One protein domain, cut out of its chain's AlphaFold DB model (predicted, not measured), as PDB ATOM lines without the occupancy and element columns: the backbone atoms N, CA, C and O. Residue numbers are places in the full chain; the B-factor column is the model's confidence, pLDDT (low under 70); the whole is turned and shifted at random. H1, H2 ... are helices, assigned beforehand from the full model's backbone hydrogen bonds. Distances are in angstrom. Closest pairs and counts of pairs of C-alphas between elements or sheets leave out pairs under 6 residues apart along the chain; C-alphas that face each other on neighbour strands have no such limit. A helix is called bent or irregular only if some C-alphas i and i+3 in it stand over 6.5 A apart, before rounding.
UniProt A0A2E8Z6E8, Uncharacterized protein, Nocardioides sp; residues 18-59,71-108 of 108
ATOM      1  N   THR A  18      20.614 -36.346  17.665       83.31
ATOM      2  CA  THR A  18      20.477 -37.377  16.643       83.31
ATOM      3  C   THR A  18      19.567 -38.529  17.055       83.31
ATOM      4  O   THR A  18      18.996 -39.163  16.174       83.31
ATOM      5  N   GLU A  19      19.356 -38.777  18.348       84.94
ATOM      6  CA  GLU A  19      18.437 -39.800  18.863       84.94
ATOM      7  C   GLU A  19      16.963 -39.385  18.739       84.94
ATOM      8  O   GLU A  19      16.072 -40.236  18.646       84.94
ATOM      9  N   VAL A  20      16.693 -38.078  18.680       85.12
ATOM     10  CA  VAL A  20      15.354 -37.515  18.434       85.12
ATOM     11  C   VAL A  20      14.983 -37.610  16.947       85.12
ATOM     12  O   VAL A  20      13.802 -37.648  16.597       85.12
ATOM     13  N   MET A  21      15.982 -37.718  16.068       90.06
ATOM     14  CA  MET A  21      15.832 -37.725  14.614       90.06
ATOM     15  C   MET A  21      16.060 -39.106  14.003       90.06
ATOM     16  O   MET A  21      17.112 -39.724  14.155       90.06
ATOM     17  N   SER A  22      15.127 -39.553  13.168       92.31
ATOM     18  CA  SER A  22      15.420 -40.660  12.255       92.31
ATOM     19  C   SER A  22      16.500 -40.271  11.232       92.31
ATOM     20  O   SER A  22      16.619 -39.107  10.846       92.31
ATOM     21  N   ASP A  23      17.246 -41.254  10.721       92.25
ATOM     22  CA  ASP A  23      18.265 -41.013   9.685       92.25
ATOM     23  C   ASP A  23      17.669 -40.400   8.402       92.25
ATOM     24  O   ASP A  23      18.329 -39.608   7.722       92.25
ATOM     25  N   ARG A  24      16.408 -40.737   8.079       93.75
ATOM     26  CA  ARG A  24      15.688 -40.165   6.926       93.75
ATOM     27  C   ARG A  24      15.367 -38.685   7.131       93.75
ATOM     28  O   ARG A  24      15.737 -37.873   6.286       93.75
ATOM     29  N   PHE A  25      14.813 -38.334   8.298       94.81
ATOM     30  CA  PHE A  25      14.558 -36.943   8.673       94.81
ATOM     31  C   PHE A  25      15.859 -36.148   8.579       94.81
ATOM     32  O   PHE A  25      15.913 -35.160   7.850       94.81
ATOM     33  N   ARG A  26      16.931 -36.642   9.212       93.94
ATOM     34  CA  ARG A  26      18.241 -35.979   9.247       93.94
ATOM     35  C   ARG A  26      18.786 -35.698   7.851       93.94
ATOM     36  O   ARG A  26      19.134 -34.568   7.548       93.94
ATOM     37  N   SER A  27      18.755 -36.697   6.971       94.62
ATOM     38  CA  SER A  27      19.232 -36.548   5.591       94.62
ATOM     39  C   SER A  27      18.457 -35.480   4.805       94.62
ATOM     40  O   SER A  27      19.043 -34.736   4.022       94.62
ATOM     41  N   SER A  28      17.134 -35.405   4.991       95.31
ATOM     42  CA  SER A  28      16.296 -34.389   4.338       95.31
ATOM     43  C   SER A  28      16.493 -32.993   4.947       95.31
ATOM     44  O   SER A  28      16.642 -32.011   4.218       95.31
ATOM     45  N   PHE A  29      16.616 -32.924   6.275       95.38
ATOM     46  CA  PHE A  29      16.862 -31.704   7.034       95.38
ATOM     47  C   PHE A  29      18.224 -31.088   6.696       95.38
ATOM     48  O   PHE A  29      18.286 -29.889   6.427       95.38
ATOM     49  N   ASP A  30      19.275 -31.904   6.556       95.62
ATOM     50  CA  ASP A  30      20.605 -31.483   6.090       95.62
ATOM     51  C   ASP A  30      20.540 -30.771   4.720       95.62
ATOM     52  O   ASP A  30      21.254 -29.798   4.452       95.62
ATOM     53  N   GLY A  31      19.635 -31.215   3.842       94.00
ATOM     54  CA  GLY A  31      19.368 -30.556   2.562       94.00
ATOM     55  C   GLY A  31      18.711 -29.179   2.716       94.00
ATOM     56  O   GLY A  31      19.048 -28.237   1.989       94.00
ATOM     57  N   VAL A  32      17.792 -29.037   3.673       94.12
ATOM     58  CA  VAL A  32      17.121 -27.764   3.973       94.12
ATOM     59  C   VAL A  32      18.106 -26.775   4.598       94.12
ATOM     60  O   VAL A  32      18.222 -25.652   4.102       94.12
ATOM     61  N   ILE A  33      18.879 -27.178   5.608       95.25
ATOM     62  CA  ILE A  33      19.847 -26.293   6.283       95.25
ATOM     63  C   ILE A  33      20.954 -25.841   5.324       95.25
ATOM     64  O   ILE A  33      21.311 -24.665   5.307       95.25
ATOM     65  N   GLY A  34      21.416 -26.724   4.429       91.38
ATOM     66  CA  GLY A  34      22.446 -26.398   3.441       91.38
ATOM     67  C   GLY A  34      22.024 -25.322   2.434       91.38
ATOM     68  O   GLY A  34      22.874 -24.717   1.785       91.38
ATOM     69  N   THR A  35      20.720 -25.062   2.302       91.12
ATOM     70  CA  THR A  35      20.176 -24.050   1.381       91.12
ATOM     71  C   THR A  35      19.515 -22.867   2.085       91.12
ATOM     72  O   THR A  35      19.442 -21.784   1.500       91.12
ATOM     73  N   ARG A  36      19.007 -23.056   3.307       93.12
ATOM     74  CA  ARG A  36      18.136 -22.113   4.026       93.12
ATOM     75  C   ARG A  36      18.461 -22.005   5.524       93.12
ATOM     76  O   ARG A  36      17.569 -21.657   6.284       93.12
ATOM     77  N   GLY A  37      19.700 -22.271   5.939       91.81
ATOM     78  CA  GLY A  37      20.111 -22.317   7.353       91.81
ATOM     79  C   GLY A  37      19.618 -21.147   8.215       91.81
ATOM     80  O   GLY A  37      18.961 -21.389   9.217       91.81
ATOM     81  N   GLU A  38      19.825 -19.895   7.790       94.94
ATOM     82  CA  GLU A  38      19.340 -18.714   8.538       94.94
ATOM     83  C   GLU A  38      17.818 -18.740   8.760       94.94
ATOM     84  O   GLU A  38      17.344 -18.512   9.867       94.94
ATOM     85  N   ALA A  39      17.043 -19.108   7.735       95.31
ATOM     86  CA  ALA A  39      15.587 -19.200   7.843       95.31
ATOM     87  C   ALA A  39      15.122 -20.378   8.719       95.31
ATOM     88  O   ALA A  39      14.014 -20.349   9.249       95.31
ATOM     89  N   VAL A  40      15.941 -21.429   8.849       95.44
ATOM     90  CA  VAL A  40      15.680 -22.524   9.792       95.44
ATOM     91  C   VAL A  40      15.895 -22.037  11.221       95.44
ATOM     92  O   VAL A  40      15.015 -22.258  12.044       95.44
ATOM     93  N   VAL A  41      16.994 -21.330  11.502       95.56
ATOM     94  CA  VAL A  41      17.264 -20.751  12.832       95.56
ATOM     95  C   VAL A  41      16.131 -19.813  13.253       95.56
ATOM     96  O   VAL A  41      15.531 -20.016  14.304       95.56
ATOM     97  N   GLU A  42      15.741 -18.870  12.388       96.31
ATOM     98  CA  GLU A  42      14.618 -17.954  12.656       96.31
ATOM     99  C   GLU A  42      13.305 -18.706  12.939       96.31
ATOM    100  O   GLU A  42      12.541 -18.339  13.832       96.31
ATOM    101  N   LEU A  43      13.025 -19.782  12.192       96.62
ATOM    102  CA  LEU A  43      11.845 -20.613  12.432       96.62
ATOM    103  C   LEU A  43      11.896 -21.288  13.810       96.62
ATOM    104  O   LEU A  43      10.864 -21.347  14.482       96.62
ATOM    105  N   LEU A  44      13.048 -21.835  14.206       95.38
ATOM    106  CA  LEU A  44      13.193 -22.511  15.495       95.38
ATOM    107  C   LEU A  44      12.993 -21.523  16.647       95.38
ATOM    108  O   LEU A  44      12.222 -21.836  17.550       95.38
ATOM    109  N   GLU A  45      13.575 -20.323  16.582       95.00
ATOM    110  CA  GLU A  45      13.360 -19.258  17.576       95.00
ATOM    111  C   GLU A  45      11.868 -18.911  17.723       95.00
ATOM    112  O   GLU A  45      11.326 -18.932  18.831       95.00
ATOM    113  N   VAL A  46      11.165 -18.691  16.604       96.00
ATOM    114  CA  VAL A  46       9.717 -18.411  16.605       96.00
ATOM    115  C   VAL A  46       8.922 -19.557  17.231       96.00
ATOM    116  O   VAL A  46       7.998 -19.326  18.012       96.00
ATOM    117  N   LEU A  47       9.262 -20.809  16.915       93.25
ATOM    118  CA  LEU A  47       8.578 -21.968  17.486       93.25
ATOM    119  C   LEU A  47       8.826 -22.101  18.991       93.25
ATOM    120  O   LEU A  47       7.898 -22.482  19.705       93.25
ATOM    121  N   GLN A  48      10.025 -21.781  19.487       92.50
ATOM    122  CA  GLN A  48      10.303 -21.766  20.925       92.50
ATOM    123  C   GLN A  48       9.372 -20.778  21.641       92.50
ATOM    124  O   GLN A  48       8.708 -21.163  22.607       92.50
ATOM    125  N   GLU A  49       9.251 -19.548  21.136       92.31
ATOM    126  CA  GLU A  49       8.338 -18.534  21.684       92.31
ATOM    127  C   GLU A  49       6.873 -19.007  21.665       92.31
ATOM    128  O   GLU A  49       6.198 -18.984  22.699       92.31
ATOM    129  N   GLU A  50       6.394 -19.529  20.526       92.25
ATOM    130  CA  GLU A  50       5.029 -20.061  20.382       92.25
ATOM    131  C   GLU A  50       4.723 -21.176  21.399       92.25
ATOM    132  O   GLU A  50       3.593 -21.282  21.892       92.25
ATOM    133  N   ILE A  51       5.699 -22.044  21.686       88.62
ATOM    134  CA  ILE A  51       5.557 -23.159  22.628       88.62
ATOM    135  C   ILE A  51       5.480 -22.651  24.063       88.62
ATOM    136  O   ILE A  51       4.611 -23.107  24.810       88.62
ATOM    137  N   PHE A  52       6.339 -21.704  24.451       85.88
ATOM    138  CA  PHE A  52       6.304 -21.118  25.792       85.88
ATOM    139  C   PHE A  52       4.946 -20.476  26.086       85.88
ATOM    140  O   PHE A  52       4.349 -20.766  27.128       85.88
ATOM    141  N   ASP A  53       4.404 -19.698  25.149       88.19
ATOM    142  CA  ASP A  53       3.078 -19.088  25.286       88.19
ATOM    143  C   ASP A  53       1.965 -20.141  25.430       88.19
ATOM    144  O   ASP A  53       1.064 -20.002  26.264       88.19
ATOM    145  N   GLN A  54       2.040 -21.237  24.665       84.75
ATOM    146  CA  GLN A  54       1.092 -22.353  24.767       84.75
ATOM    147  C   GLN A  54       1.196 -23.071  26.119       84.75
ATOM    148  O   GLN A  54       0.169 -23.346  26.740       84.75
ATOM    149  N   MET A  55       2.405 -23.345  26.610       78.62
ATOM    150  CA  MET A  55       2.617 -24.034  27.887       78.62
ATOM    151  C   MET A  55       2.137 -23.213  29.086       78.62
ATOM    152  O   MET A  55       1.541 -23.775  30.003       78.62
ATOM    153  N   LEU A  56       2.313 -21.887  29.065       78.12
ATOM    154  CA  LEU A  56       1.814 -20.983  30.112       78.12
ATOM    155  C   LEU A  56       0.283 -20.989  30.240       78.12
ATOM    156  O   LEU A  56      -0.252 -20.611  31.282       78.12
ATOM    157  N   SER A  57      -0.426 -21.412  29.191       77.25
ATOM    158  CA  SER A  57      -1.889 -21.492  29.168       77.25
ATOM    159  C   SER A  57      -2.454 -22.817  29.699       77.25
ATOM    160  O   SER A  57      -3.667 -22.928  29.901       77.25
ATOM    161  N   LEU A  58      -1.602 -23.820  29.940       69.50
ATOM    162  CA  LEU A  58      -2.025 -25.132  30.419       69.50
ATOM    163  C   LEU A  58      -2.164 -25.151  31.953       69.50
ATOM    164  O   LEU A  58      -1.354 -24.553  32.661       69.50
ATOM    165  N   PRO A  59      -3.171 -25.857  32.502       64.88
ATOM    166  CA  PRO A  59      -3.238 -26.103  33.935       64.88
ATOM    167  C   PRO A  59      -2.007 -26.894  34.405       64.88
ATOM    168  O   PRO A  59      -1.601 -27.860  33.764       64.88
ATOM    169  N   LEU A  71      12.331 -41.819  21.124       79.69
ATOM    170  CA  LEU A  71      13.389 -41.914  20.119       79.69
ATOM    171  C   LEU A  71      12.782 -41.839  18.717       79.69
ATOM    172  O   LEU A  71      11.733 -42.438  18.464       79.69
ATOM    173  N   GLY A  72      13.453 -41.138  17.805       80.50
ATOM    174  CA  GLY A  72      12.956 -40.936  16.446       80.50
ATOM    175  C   GLY A  72      11.613 -40.206  16.406       80.50
ATOM    176  O   GLY A  72      10.786 -40.515  15.555       80.50
ATOM    177  N   LEU A  73      11.386 -39.269  17.334       87.00
ATOM    178  CA  LEU A  73      10.222 -38.380  17.341       87.00
ATOM    179  C   LEU A  73      10.046 -37.664  15.995       87.00
ATOM    180  O   LEU A  73       8.924 -37.501  15.519       87.00
ATOM    181  N   LEU A  74      11.166 -37.250  15.399       91.75
ATOM    182  CA  LEU A  74      11.236 -36.635  14.083       91.75
ATOM    183  C   LEU A  74      11.552 -37.709  13.050       91.75
ATOM    184  O   LEU A  74      12.703 -38.069  12.782       91.75
ATOM    185  N   ASP A  75      10.487 -38.265  12.497       93.06
ATOM    186  CA  ASP A  75      10.556 -39.393  11.601       93.06
ATOM    187  C   ASP A  75      10.223 -39.052  10.153       93.06
ATOM    188  O   ASP A  75      10.552 -39.862   9.315       93.06
ATOM    189  N   GLN A  76       9.627 -37.920   9.792       92.81
ATOM    190  CA  GLN A  76       9.206 -37.671   8.399       92.81
ATOM    191  C   GLN A  76      10.259 -36.925   7.573       92.81
ATOM    192  O   GLN A  76      11.081 -36.204   8.115       92.81
ATOM    193  N   ASP A  77      10.246 -37.084   6.249       95.19
ATOM    194  CA  ASP A  77      11.106 -36.263   5.393       95.19
ATOM    195  C   ASP A  77      10.584 -34.816   5.358       95.19
ATOM    196  O   ASP A  77       9.372 -34.592   5.287       95.19
ATOM    197  N   VAL A  78      11.495 -33.844   5.357       95.25
ATOM    198  CA  VAL A  78      11.198 -32.411   5.233       95.25
ATOM    199  C   VAL A  78      12.012 -31.809   4.091       95.25
ATOM    200  O   VAL A  78      13.229 -31.958   4.034       95.25
ATOM    201  N   TRP A  79      11.353 -31.117   3.162       94.50
ATOM    202  CA  TRP A  79      11.990 -30.585   1.949       94.50
ATOM    203  C   TRP A  79      11.983 -29.059   1.889       94.50
ATOM    204  O   TRP A  79      12.568 -28.462   0.981       94.50
ATOM    205  N   SER A  80      11.337 -28.405   2.852       96.31
ATOM    206  CA  SER A  80      11.305 -26.953   2.964       96.31
ATOM    207  C   SER A  80      11.169 -26.490   4.413       96.31
ATOM    208  O   SER A  80      10.721 -27.230   5.285       96.31
ATOM    209  N   VAL A  81      11.517 -25.222   4.652       96.31
ATOM    210  CA  VAL A  81      11.332 -24.554   5.951       96.31
ATOM    211  C   VAL A  81       9.852 -24.536   6.353       96.31
ATOM    212  O   VAL A  81       9.513 -24.713   7.518       96.31
ATOM    213  N   GLU A  82       8.948 -24.373   5.387       96.56
ATOM    214  CA  GLU A  82       7.510 -24.318   5.658       96.56
ATOM    215  C   GLU A  82       6.945 -25.690   6.049       96.56
ATOM    216  O   GLU A  82       6.206 -25.792   7.028       96.56
ATOM    217  N   GLU A  83       7.359 -26.756   5.356       96.12
ATOM    218  CA  GLU A  83       7.036 -28.137   5.738       96.12
ATOM    219  C   GLU A  83       7.588 -28.483   7.123       96.12
ATOM    220  O   GLU A  83       6.860 -29.037   7.945       96.12
ATOM    221  N   LEU A  84       8.836 -28.101   7.416       96.19
ATOM    222  CA  LEU A  84       9.439 -28.278   8.737       96.19
ATOM    223  C   LEU A  84       8.609 -27.584   9.825       96.19
ATOM    224  O   LEU A  84       8.274 -28.195  10.838       96.19
ATOM    225  N   GLY A  85       8.216 -26.329   9.599       96.31
ATOM    226  CA  GLY A  85       7.406 -25.567  10.546       96.31
ATOM    227  C   GLY A  85       6.008 -26.151  10.757       96.31
ATOM    228  O   GLY A  85       5.476 -26.088  11.866       96.31
ATOM    229  N   GLN A  86       5.394 -26.725   9.722       96.31
ATOM    230  CA  GLN A  86       4.117 -27.435   9.850       96.31
ATOM    231  C   GLN A  86       4.286 -28.747  10.618       96.31
ATOM    232  O   GLN A  86       3.487 -29.051  11.506       96.31
ATOM    233  N   TYR A  87       5.341 -29.498  10.310       96.19
ATOM    234  CA  TYR A  87       5.626 -30.770  10.954       96.19
ATOM    235  C   TYR A  87       5.908 -30.594  12.448       96.19
ATOM    236  O   TYR A  87       5.258 -31.245  13.265       96.19
ATOM    237  N   LEU A  88       6.760 -29.640  12.829       94.88
ATOM    238  CA  LEU A  88       7.051 -29.345  14.236       94.88
ATOM    239  C   LEU A  88       5.801 -28.904  15.003       94.88
ATOM    240  O   LEU A  88       5.575 -29.355  16.122       94.88
ATOM    241  N   ARG A  89       4.911 -28.108  14.398       94.69
ATOM    242  CA  ARG A  89       3.620 -27.765  15.025       94.69
ATOM    243  C   ARG A  89       2.675 -28.960  15.170       94.69
ATOM    244  O   ARG A  89       1.800 -28.923  16.031       94.69
ATOM    245  N   SER A  90       2.840 -30.011  14.367       93.75
ATOM    246  CA  SER A  90       2.066 -31.252  14.499       93.75
ATOM    247  C   SER A  90       2.583 -32.178  15.604       93.75
ATOM    248  O   SER A  90       1.824 -33.022  16.083       93.75
ATOM    249  N   VAL A  91       3.839 -32.005  16.040       91.06
ATOM    250  CA  VAL A  91       4.401 -32.737  17.181       91.06
ATOM    251  C   VAL A  91       3.581 -32.421  18.427       91.06
ATOM    252  O   VAL A  91       3.166 -31.273  18.643       91.06
ATOM    253  N   ASP A  92       3.343 -33.455  19.237       87.56
ATOM    254  CA  ASP A  92       2.669 -33.326  20.524       87.56
ATOM    255  C   ASP A  92       3.321 -32.198  21.329       87.56
ATOM    256  O   ASP A  92       4.544 -32.162  21.475       87.56
ATOM    257  N   LEU A  93       2.504 -31.271  21.834       84.88
ATOM    258  CA  LEU A  93       2.981 -30.094  22.561       84.88
ATOM    259  C   LEU A  93       3.926 -30.473  23.710       84.88
ATOM    260  O   LEU A  93       4.860 -29.729  23.987       84.88
ATOM    261  N   ARG A  94       3.731 -31.653  24.315       82.88
ATOM    262  CA  ARG A  94       4.604 -32.215  25.349       82.88
ATOM    263  C   ARG A  94       6.061 -32.337  24.910       82.88
ATOM    264  O   ARG A  94       6.936 -32.069  25.718       82.88
ATOM    265  N   TRP A  95       6.297 -32.783  23.678       85.56
ATOM    266  CA  TRP A  95       7.631 -33.094  23.148       85.56
ATOM    267  C   TRP A  95       8.111 -32.083  22.116       85.56
ATOM    268  O   TRP A  95       9.209 -32.203  21.579       85.56
ATOM    269  N   ARG A  96       7.272 -31.099  21.786       89.62
ATOM    270  CA  ARG A  96       7.587 -30.115  20.757       89.62
ATOM    271  C   ARG A  96       8.789 -29.268  21.150       89.62
ATOM    272  O   ARG A  96       9.613 -28.985  20.288       89.62
ATOM    273  N   LEU A  97       8.904 -28.904  22.430       87.75
ATOM    274  CA  LEU A  97      10.069 -28.173  22.920       87.75
ATOM    275  C   LEU A  97      11.336 -29.024  22.801       87.75
ATOM    276  O   LEU A  97      12.326 -28.537  22.273       87.75
ATOM    277  N   ASP A  98      11.289 -30.297  23.206       86.62
ATOM    278  CA  ASP A  98      12.426 -31.216  23.066       86.62
ATOM    279  C   ASP A  98      12.851 -31.377  21.602       86.62
ATOM    280  O   ASP A  98      14.038 -31.347  21.299       86.62
ATOM    281  N   ALA A  99      11.888 -31.497  20.680       90.62
ATOM    282  CA  ALA A  99      12.161 -31.570  19.248       90.62
ATOM    283  C   ALA A  99      12.849 -30.303  18.727       90.62
ATOM    284  O   ALA A  99      13.832 -30.395  18.002       90.62
ATOM    285  N   VAL A 100      12.338 -29.124  19.090       92.62
ATOM    286  CA  VAL A 100      12.892 -27.840  18.642       92.62
ATOM    287  C   VAL A 100      14.287 -27.613  19.219       92.62
ATOM    288  O   VAL A 100      15.183 -27.256  18.466       92.62
ATOM    289  N   LEU A 101      14.496 -27.886  20.511       89.81
ATOM    290  CA  LEU A 101      15.805 -27.756  21.156       89.81
ATOM    291  C   LEU A 101      16.826 -28.757  20.607       89.81
ATOM    292  O   LEU A 101      17.985 -28.404  20.446       89.81
ATOM    293  N   ALA A 102      16.408 -29.983  20.283       89.88
ATOM    294  CA  ALA A 102      17.283 -30.945  19.619       89.88
ATOM    295  C   ALA A 102      17.705 -30.457  18.225       89.88
ATOM    296  O   ALA A 102      18.855 -30.625  17.839       89.88
ATOM    297  N   LEU A 103      16.801 -29.842  17.455       92.19
ATOM    298  CA  LEU A 103      17.173 -29.267  16.162       92.19
ATOM    299  C   LEU A 103      18.095 -28.057  16.307       92.19
ATOM    300  O   LEU A 103      18.996 -27.921  15.492       92.19
ATOM    301  N   ASP A 104      17.888 -27.219  17.322       91.56
ATOM    302  CA  ASP A 104      18.742 -26.065  17.627       91.56
ATOM    303  C   ASP A 104      20.170 -26.516  17.991       91.56
ATOM    304  O   ASP A 104      21.129 -26.102  17.349       91.56
ATOM    305  N   ASP A 105      20.301 -27.489  18.902       90.06
ATOM    306  CA  ASP A 105      21.591 -28.083  19.304       90.06
ATOM    307  C   ASP A 105      22.288 -28.829  18.151       90.06
ATOM    308  O   ASP A 105      23.507 -28.943  18.124       90.06
ATOM    309  N   TYR A 106      21.536 -29.331  17.165       90.50
ATOM    310  CA  TYR A 106      22.115 -29.932  15.959       90.50
ATOM    311  C   TYR A 106      22.706 -28.897  14.983       90.50
ATOM    312  O   TYR A 106      23.501 -29.266  14.114       90.50
ATOM    313  N   LEU A 107      22.292 -27.629  15.068       88.50
ATOM    314  CA  LEU A 107      22.792 -26.550  14.210       88.50
ATOM    315  C   LEU A 107      24.053 -25.869  14.767       88.50
ATOM    316  O   LEU A 107      24.771 -25.246  13.977       88.50
ATOM    317  N   ASP A 108      24.304 -25.990  16.075       82.56
ATOM    318  CA  ASP A 108      25.478 -25.460  16.793       82.56
ATOM    319  C   ASP A 108      26.759 -26.305  16.593       82.56
ATOM    320  O   ASP A 108      27.858 -25.698  16.477       82.56
TER     321      ASP A 108
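AT A GLANCE: This is residues 18 to 59 and 71 to 108 of the 108 residues of an uncharacterized protein of Nocardioides sp (UniProt A0A2E8Z6E8). What is the main picture? One long helix, H1, is bent into a V, and its longer arm H1b, with H2 and H3, makes a small three-helix bundle whose centres form a triangle. The shorter arm H1a turns off at a corner at one end of H1b, and the hairpin of H2 and H3 packs on H1b. What is printed, and how large is it? There are 80 residues with three named helices, in the order H1, H2, H3, and no named strand; the class is all helix. The whole is compact, with a radius of gyration of the C-alphas of 12.0 A and spans of 38 by 26 by 22 A.

HOW THE PARTS SIT: How does the first helix bend? H1, residues 23 to 56, was assigned as one helix by its hydrogen bonds, but C-alphas 35 and 38 are 9.0 A apart, and it is bent into arms H1a, residues 23 to 35, and H1b, residues 38 to 56. The arms are close but not clearly touching, at a steep tilt of 61 degrees, opposite ways; their closest C-alphas, those of Ile 33 and Val 40, are 6.6 A apart. What touches H1b? H2, residues 81 to 90, touches residues 39 to 47 of H1b alone, at a shallow tilt of 20 degrees, the same way, the closest C-alphas being those of Val 40 and Val 81, 6.1 A apart. H3, residues 93 to 107, touches H1b at a shallow tilt of 27 degrees, opposite ways, with the C-alphas of Leu 44 and Val 100 closest, at 6.2 A. How do the other pairs stand? H2 and H3 form a helical hairpin, where H3 touches H2 with residues 96 to 100 alone, at a shallow tilt of 33 degrees, only just short of steep; their closest C-alphas, those of Leu 88 and Arg 96, are 6.6 A apart. H1a and H2 are close but not clearly touching, their closest C-alphas, those of Val 32 and Val 81, being 6.9 A apart; H1a and H3 are near each other. Are the backbones complete? Every O i to N i+4 pair is within hydrogen-bond range in H1b and H2, against 7 of 9 in H1a and 9 of 11 in H3.

IN THESE COORDINATES: Where does the first arm lie? H1a begins at C-alpha 23, (18.265, -41.013, 9.685), and is 19.0 A long. How long are the others? H1b is 27.9 A long, H2 14.3 A and H3 21.8 A, with H3 ending at C-alpha 107, (22.792, -26.550, 14.210). H3 is irregular: C-alphas 94 and 97 are 7.2 A apart.

THE WHOLE: Which C-alphas are farthest apart? Those of Thr 35 and Pro 59, 40.2 A. Is there a cut? Residues 60 to 70 are not printed, and C-alphas 59 and 71 are 26.8 A apart across the cut, which lies in the link from H1 to H2; the link from H2 to H3 is tight. Where is confidence low? The mean pLDDT of the printed part is 90.6, and residues 58 to 59 are under 70.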